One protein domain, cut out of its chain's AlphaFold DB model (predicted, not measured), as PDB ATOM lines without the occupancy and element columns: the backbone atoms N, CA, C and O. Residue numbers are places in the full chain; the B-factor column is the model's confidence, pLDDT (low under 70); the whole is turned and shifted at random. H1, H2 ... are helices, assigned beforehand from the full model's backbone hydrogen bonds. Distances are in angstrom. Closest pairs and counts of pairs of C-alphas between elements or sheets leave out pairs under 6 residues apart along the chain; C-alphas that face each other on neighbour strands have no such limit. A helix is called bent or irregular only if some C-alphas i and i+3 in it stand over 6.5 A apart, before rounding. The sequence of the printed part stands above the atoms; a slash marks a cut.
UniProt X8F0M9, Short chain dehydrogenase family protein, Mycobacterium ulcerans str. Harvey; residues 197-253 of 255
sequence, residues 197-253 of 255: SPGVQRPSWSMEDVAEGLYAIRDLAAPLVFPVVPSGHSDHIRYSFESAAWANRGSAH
ATOM      1  N   SER A 197      27.153  -8.033  24.539       97.55
ATOM      2  CA  SER A 197      25.814  -7.860  25.099       97.55
ATOM      3  C   SER A 197      24.924  -7.141  24.082       97.55
ATOM      4  O   SER A 197      25.429  -6.375  23.261       97.55
ATOM      5  N   PRO A 198      23.591  -7.295  24.159       96.21
ATOM      6  CA  PRO A 198      22.675  -6.472  23.373       96.21
ATOM      7  C   PRO A 198      22.849  -4.965  23.594       96.21
ATOM      8  O   PRO A 198      22.466  -4.172  22.732       96.21
ATOM      9  N   GLY A 199      23.419  -4.584  24.744       95.09
ATOM     10  CA  GLY A 199      23.654  -3.207  25.142       95.09
ATOM     11  C   GLY A 199      22.370  -2.463  25.507       95.09
ATOM     12  O   GLY A 199      21.282  -3.028  25.605       95.09
ATOM     13  N   VAL A 200      22.509  -1.159  25.729       94.50
ATOM     14  CA  VAL A 200      21.393  -0.235  25.958       94.50
ATOM     15  C   VAL A 200      21.553   0.920  24.987       94.50
ATOM     16  O   VAL A 200      22.660   1.417  24.793       94.50
ATOM     17  N   GLN A 201      20.450   1.368  24.398       93.58
ATOM     18  CA  GLN A 201      20.449   2.470  23.449       93.58
ATOM     19  C   GLN A 201      19.753   3.694  24.044       93.58
ATOM     20  O   GLN A 201      18.625   3.609  24.527       93.58
ATOM     21  N   ARG A 202      20.413   4.852  23.962       91.63
ATOM     22  CA  ARG A 202      19.854   6.168  24.304       91.63
ATOM     23  C   ARG A 202      20.269   7.182  23.234       91.63
ATOM     24  O   ARG A 202      21.308   6.987  22.599       91.63
ATOM     25  N   PRO A 203      19.486   8.249  23.007       90.80
ATOM     26  CA  PRO A 203      19.866   9.320  22.082       90.80
ATOM     27  C   PRO A 203      21.060  10.149  22.585       90.80
ATOM     28  O   PRO A 203      21.767  10.754  21.784       90.80
ATOM     29  N   SER A 204      21.300  10.167  23.899       92.88
ATOM     30  CA  SER A 204      22.434  10.834  24.540       92.88
ATOM     31  C   SER A 204      22.843  10.111  25.824       92.88
ATOM     32  O   SER A 204      22.017   9.449  26.460       92.88
ATOM     33  N   TRP A 205      24.107  10.280  26.214       94.60
ATOM     34  CA  TRP A 205      24.699   9.693  27.414       94.60
ATOM     35  C   TRP A 205      25.476  10.745  28.205       94.60
ATOM     36  O   TRP A 205      26.326  11.432  27.634       94.60
ATOM     37  N   SER A 206      25.232  10.833  29.511       97.26
ATOM     38  CA  SER A 206      26.187  11.371  30.484       97.26
ATOM     39  C   SER A 206      26.988  10.242  31.153       97.26
ATOM     40  O   SER A 206      26.678   9.061  30.990       97.26
ATOM     41  N   MET A 207      28.026  10.586  31.924       98.01
ATOM     42  CA  MET A 207      28.741   9.593  32.739       98.01
ATOM     43  C   MET A 207      27.813   8.930  33.769       98.01
ATOM     44  O   MET A 207      27.931   7.732  34.020       98.01
ATOM     45  N   GLU A 208      26.878   9.696  34.333       98.06
ATOM     46  CA  GLU A 208      25.869   9.226  35.285       98.06
ATOM     47  C   GLU A 208      24.901   8.239  34.630       98.06
ATOM     48  O   GLU A 208      24.647   7.186  35.206       98.06
ATOM     49  N   ASP A 209      24.436   8.517  33.406       97.32
ATOM     50  CA  ASP A 209      23.579   7.590  32.656       97.32
ATOM     51  C   ASP A 209      24.274   6.239  32.415       97.32
ATOM     52  O   ASP A 209      23.659   5.178  32.544       97.32
ATOM     53  N   VAL A 210      25.568   6.261  32.068       97.76
ATOM     54  CA  VAL A 210      26.364   5.035  31.880       97.76
ATOM     55  C   VAL A 210      26.514   4.283  33.204       97.76
ATOM     56  O   VAL A 210      26.407   3.058  33.223       97.76
ATOM     57  N   ALA A 211      26.747   4.997  34.310       98.19
ATOM     58  CA  ALA A 211      26.869   4.397  35.635       98.19
ATOM     59  C   ALA A 211      25.550   3.760  36.105       98.19
ATOM     60  O   ALA A 211      25.566   2.639  36.613       98.19
ATOM     61  N   GLU A 212      24.415   4.431  35.890       96.86
ATOM     62  CA  GLU A 212      23.075   3.919  36.200       96.86
ATOM     63  C   GLU A 212      22.731   2.692  35.341       96.86
ATOM     64  O   GLU A 212      22.260   1.674  35.848       96.86
ATOM     65  N   GLY A 213      23.035   2.751  34.041       96.34
ATOM     66  CA  GLY A 213      22.772   1.678  33.083       96.34
ATOM     67  C   GLY A 213      23.792   0.536  33.090       96.34
ATOM     68  O   GLY A 213      23.618  -0.421  32.334       96.34
ATOM     69  N   LEU A 214      24.849   0.597  33.908       97.78
ATOM     70  CA  LEU A 214      26.031  -0.265  33.778       97.78
ATOM     71  C   LEU A 214      25.702  -1.764  33.788       97.78
ATOM     72  O   LEU A 214      26.287  -2.528  33.021       97.78
ATOM     73  N   TYR A 215      24.776  -2.195  34.648       97.63
ATOM     74  CA  TYR A 215      24.376  -3.602  34.724       97.63
ATOM     75  C   TYR A 215      23.620  -4.059  33.476       97.63
ATOM     76  O   TYR A 215      23.913  -5.135  32.965       97.63
ATOM     77  N   ALA A 216      22.713  -3.230  32.954       96.70
ATOM     78  CA  ALA A 216      21.980  -3.530  31.727       96.70
ATOM     79  C   ALA A 216      22.906  -3.529  30.499       96.70
ATOM     80  O   ALA A 216      22.816  -4.415  29.657       96.70
ATOM     81  N   ILE A 217      23.861  -2.592  30.428       97.22
ATOM     82  CA  ILE A 217      24.870  -2.535  29.356       97.22
ATOM     83  C   ILE A 217      25.699  -3.823  29.310       97.22
ATOM     84  O   ILE A 217      26.075  -4.275  28.232       97.22
ATOM     85  N   ARG A 218      25.998  -4.418  30.467       97.38
ATOM     86  CA  ARG A 218      26.871  -5.596  30.596       97.38
ATOM     87  C   ARG A 218      26.123  -6.931  30.595       97.38
ATOM     88  O   ARG A 218      26.766  -7.962  30.782       97.38
ATOM     89  N   ASP A 219      24.803  -6.925  30.424       97.88
ATOM     90  CA  ASP A 219      23.999  -8.143  30.474       97.88
ATOM     91  C   ASP A 219      24.269  -9.043  29.256       97.88
ATOM     92  O   ASP A 219      24.017  -8.678  28.109       97.88
ATOM     93  N   LEU A 220      24.792 -10.241  29.519       97.08
ATOM     94  CA  LEU A 220      25.131 -11.258  28.523       97.08
ATOM     95  C   LEU A 220      24.134 -12.428  28.510       97.08
ATOM     96  O   LEU A 220      24.464 -13.496  28.002       97.08
ATOM     97  N   ALA A 221      22.923 -12.267  29.055       97.20
ATOM     98  CA  ALA A 221      21.894 -13.312  29.024       97.20
ATOM     99  C   ALA A 221      21.469 -13.713  27.595       97.20
ATOM    100  O   ALA A 221      21.052 -14.849  27.374       97.20
ATOM    101  N   ALA A 222      21.599 -12.802  26.625       95.31
ATOM    102  CA  ALA A 222      21.315 -13.034  25.208       95.31
ATOM    103  C   ALA A 222      22.462 -12.487  24.333       95.31
ATOM    104  O   ALA A 222      22.313 -11.432  23.718       95.31
ATOM    105  N   PRO A 223      23.632 -13.148  24.308       96.91
ATOM    106  CA  PRO A 223      24.814 -12.612  23.645       96.91
ATOM    107  C   PRO A 223      24.620 -12.545  22.127       96.91
ATOM    108  O   PRO A 223      24.132 -13.492  21.506       96.91
ATOM    109  N   LEU A 224      25.058 -11.444  21.524       97.77
ATOM    110  CA  LEU A 224      25.114 -11.276  20.078       97.77
ATOM    111  C   LEU A 224      26.453 -11.788  19.560       97.77
ATOM    112  O   LEU A 224      27.504 -11.492  20.126       97.77
ATOM    113  N   VAL A 225      26.418 -12.542  18.464       97.72
ATOM    114  CA  VAL A 225      27.610 -13.046  17.777       97.72
ATOM    115  C   VAL A 225      27.509 -12.662  16.310       97.72
ATOM    116  O   VAL A 225      26.565 -13.061  15.631       97.72
ATOM    117  N   PHE A 226      28.509 -11.934  15.819       97.74
ATOM    118  CA  PHE A 226      28.618 -11.522  14.422       97.74
ATOM    119  C   PHE A 226      29.742 -12.319  13.748       97.74
ATOM    120  O   PHE A 226      30.918 -12.046  14.005       97.74
ATOM    121  N   PRO A 227      29.428 -13.339  12.925       97.46
ATOM    122  CA  PRO A 227      30.443 -14.101  12.203       97.46
ATOM    123  C   PRO A 227      31.290 -13.191  11.311       97.46
ATOM    124  O   PRO A 227      30.751 -12.326  10.631       97.46
ATOM    125  N   VAL A 228      32.608 -13.406  11.286       98.22
ATOM    126  CA  VAL A 228      33.554 -12.589  10.505       98.22
ATOM    127  C   VAL A 228      33.131 -12.499   9.038       98.22
ATOM    128  O   VAL A 228      33.004 -11.405   8.491       98.22
ATOM    129  N   VAL A 229      32.860 -13.655   8.431       97.78
ATOM    130  CA  VAL A 229      32.354 -13.773   7.064       97.78
ATOM    131  C   VAL A 229      30.857 -14.112   7.066       97.78
ATOM    132  O   VAL A 229      30.410 -14.886   7.914       97.78
ATOM    133  N   PRO A 230      30.071 -13.572   6.118       96.80
ATOM    134  CA  PRO A 230      30.505 -12.684   5.037       96.80
ATOM    135  C   PRO A 230      30.680 -11.213   5.461       96.80
ATOM    136  O   PRO A 230      31.359 -10.473   4.757       96.80
ATOM    137  N   SER A 231      30.069 -10.773   6.566       96.61
ATOM    138  CA  SER A 231      29.861  -9.339   6.812       96.61
ATOM    139  C   SER A 231      29.750  -8.926   8.283       96.61
ATOM    140  O   SER A 231      29.107  -7.918   8.570       96.61
ATOM    141  N   GLY A 232      30.392  -9.633   9.220       97.44
ATOM    142  CA  GLY A 232      30.195  -9.404  10.662       97.44
ATOM    143  C   GLY A 232      30.350  -7.950  11.112       97.44
ATOM    144  O   GLY A 232      29.558  -7.463  11.913       97.44
ATOM    145  N   HIS A 233      31.312  -7.223  10.533       97.67
ATOM    146  CA  HIS A 233      31.488  -5.787  10.774       97.67
ATOM    147  C   HIS A 233      30.252  -4.960  10.374       97.67
ATOM    148  O   HIS A 233      29.753  -4.160  11.165       97.67
ATOM    149  N   SER A 234      29.732  -5.174   9.164       97.81
ATOM    150  CA  SER A 234      28.541  -4.482   8.662       97.81
ATOM    151  C   SER A 234      27.279  -4.887   9.424       97.81
ATOM    152  O   SER A 234      26.415  -4.046   9.662       97.81
ATOM    153  N   ASP A 235      27.173  -6.153   9.831       97.83
ATOM    154  CA  ASP A 235      26.034  -6.660  10.598       97.83
ATOM    155  C   ASP A 235      25.969  -6.058  12.006       97.83
ATOM    156  O   ASP A 235      24.888  -5.659  12.441       97.83
ATOM    157  N   HIS A 236      27.114  -5.903  12.676       97.61
ATOM    158  CA  HIS A 236      27.214  -5.197  13.957       97.61
ATOM    159  C   HIS A 236      26.792  -3.720  13.835       97.61
ATOM    160  O   HIS A 236      25.978  -3.223  14.621       97.61
ATOM    161  N   ILE A 237      27.287  -3.013  12.811       97.83
ATOM    162  CA  ILE A 237      26.898  -1.615  12.552       97.83
ATOM    163  C   ILE A 237      25.391  -1.512  12.288       97.83
ATOM    164  O   ILE A 237      24.714  -0.650  12.851       97.83
ATOM    165  N   ARG A 238      24.844  -2.409  11.460       97.50
ATOM    166  CA  ARG A 238      23.414  -2.440  11.138       97.50
ATOM    167  C   ARG A 238      22.558  -2.688  12.379       97.50
ATOM    168  O   ARG A 238      21.596  -1.951  12.582       97.50
ATOM    169  N   TYR A 239      22.932  -3.648  13.228       96.65
ATOM    170  CA  TYR A 239      22.256  -3.894  14.506       96.65
ATOM    171  C   TYR A 239      22.222  -2.631  15.380       96.65
ATOM    172  O   TYR A 239      21.175  -2.263  15.922       96.65
ATOM    173  N   SER A 240      23.347  -1.918  15.459       96.15
ATOM    174  CA  SER A 240      23.458  -0.674  16.226       96.15
ATOM    175  C   SER A 240      22.531   0.424  15.681       96.15
ATOM    176  O   SER A 240      21.845   1.107  16.443       96.15
ATOM    177  N   PHE A 241      22.444   0.575  14.356       95.66
ATOM    178  CA  PHE A 241      21.571   1.568  13.717       95.66
ATOM    179  C   PHE A 241      20.081   1.235  13.860       95.66
ATOM    180  O   PHE A 241      19.269   2.125  14.126       95.66
ATOM    181  N   GLU A 242      19.707  -0.038  13.723       94.77
ATOM    182  CA  GLU A 242      18.330  -0.504  13.928       94.77
ATOM    183  C   GLU A 242      17.884  -0.292  15.387       94.77
ATOM    184  O   GLU A 242      16.780   0.209  15.632       94.77
ATOM    185  N   SER A 243      18.773  -0.573  16.344       91.79
ATOM    186  CA  SER A 243      18.545  -0.337  17.775       91.79
ATOM    187  C   SER A 243      18.365   1.152  18.091       91.79
ATOM    188  O   SER A 243      17.417   1.530  18.787       91.79
ATOM    189  N   ALA A 244      19.195   2.027  17.507       92.76
ATOM    190  CA  ALA A 244      19.049   3.486  17.598       92.76
ATOM    191  C   ALA A 244      17.699   3.978  17.058       92.76
ATOM    192  O   ALA A 244      17.020   4.781  17.706       92.76
ATOM    193  N   ALA A 245      17.263   3.466  15.906       91.56
ATOM    194  CA  ALA A 245      15.972   3.824  15.326       91.56
ATOM    195  C   ALA A 245      14.789   3.385  16.207       91.56
ATOM    196  O   ALA A 245      13.781   4.089  16.276       91.56
ATOM    197  N   TRP A 246      14.891   2.239  16.888       84.91
ATOM    198  CA  TRP A 246      13.862   1.776  17.821       84.91
ATOM    199  C   TRP A 246      13.792   2.638  19.088       84.91
ATOM    200  O   TRP A 246      12.703   3.088  19.447       84.91
ATOM    201  N   ALA A 247      14.935   2.957  19.701       84.44
ATOM    202  CA  ALA A 247      14.995   3.813  20.889       84.44
ATOM    203  C   ALA A 247      14.399   5.210  20.637       84.44
ATOM    204  O   ALA A 247      13.646   5.726  21.464       84.44
ATOM    205  N   ASN A 248      14.655   5.787  19.459       79.30
ATOM    206  CA  ASN A 248      14.104   7.090  19.073       79.30
ATOM    207  C   ASN A 248      12.587   7.066  18.817       79.30
ATOM    208  O   ASN A 248      11.921   8.086  18.977       79.30
ATOM    209  N   ARG A 249      12.013   5.918  18.428       78.96
ATOM    210  CA  ARG A 249      10.552   5.765  18.314       78.96
ATOM    211  C   ARG A 249       9.886   5.633  19.682       78.96
ATOM    212  O   ARG A 249       8.805   6.176  19.875       78.96
ATOM    213  N   GLY A 250      10.535   4.952  20.629       70.44
ATOM    214  CA  GLY A 250      10.039   4.821  22.002       70.44
ATOM    215  C   GLY A 250       9.970   6.158  22.747       70.44
ATOM    216  O   GLY A 250       9.000   6.413  23.453       70.44
ATOM    217  N   SER A 251      10.946   7.047  22.543       62.94
ATOM    218  CA  SER A 251      10.947   8.378  23.166       62.94
ATOM    219  C   SER A 251       9.894   9.328  22.582       62.94
ATOM    220  O   SER A 251       9.344  10.147  23.315       62.94
ATOM    221  N   ALA A 252       9.548   9.190  21.298       62.25
ATOM    222  CA  ALA A 252       8.542  10.028  20.639       62.25
ATOM    223  C   ALA A 252       7.097   9.781  21.123       62.25
ATOM    224  O   ALA A 252       6.229  10.614  20.881       62.25
ATOM    225  N   HIS A 253       6.827   8.669  21.814       54.84
ATOM    226  CA  HIS A 253       5.505   8.355  22.374       54.84
ATOM    227  C   HIS A 253       5.331   8.772  23.846       54.84
ATOM    228  O   HIS A 253       4.279   8.514  24.430       54.84
TER     229      HIS A 253
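Overview. This is residues 197 to 253 of the 255 residues of the protein "Short chain dehydrogenase family protein" of Mycobacterium ulcerans str. Harvey (UniProt X8F0M9). One long helix, H2, runs along one side of a loose loop of chain, and a short irregular helix, H1, lies across from it, with residues 198 to 203 between the two. From H1 the unnamed stretch 218 to 231 runs back to the first residue of H2. The printed part has 57 residues with two named helices, H1 then H2, and no named strand; the class is all helix. The whole is loose, with a radius of gyration of the C-alphas of 13.0 A, and spans 36 by 25 by 18 A.

Along the chain. The printed part begins at Ser 197, C-alpha at (25.814, -7.860, 25.099), and residues 197 to 206 lead to H1. H1 is residues 207 to 217, beginning at C-alpha 207 at (28.741, 9.593, 32.739). It is irregular: C-alphas 212 and 215 are 7.8 A apart, against about 5 A in a regular helix. H2 is residues 232 to 252, 30.8 A from first to last C-alpha, ending at C-alpha 252 at (8.542, 10.028, 20.639).

Arrangement. H1 and H2 are apart, with no C-alpha of the one within 8 A of the other. A long link of 14 residues, 218 to 231, joins them. In H2 each O i to N i+4 pair is within hydrogen-bond range; in H1 5 of 7 are. Residues 204 to 209, of which 207 to 209 belong to H1, stand free, and residues 228 to 233, of which 232 and 233 belong to H2, stand free too.

Size, cuts and confidence. The two C-alphas farthest apart are those of Val 229 and His 253, at 38.0 A. The printed part has no cut. The mean pLDDT of the printed part is 93.0, and residues 251 to 253 are under 70.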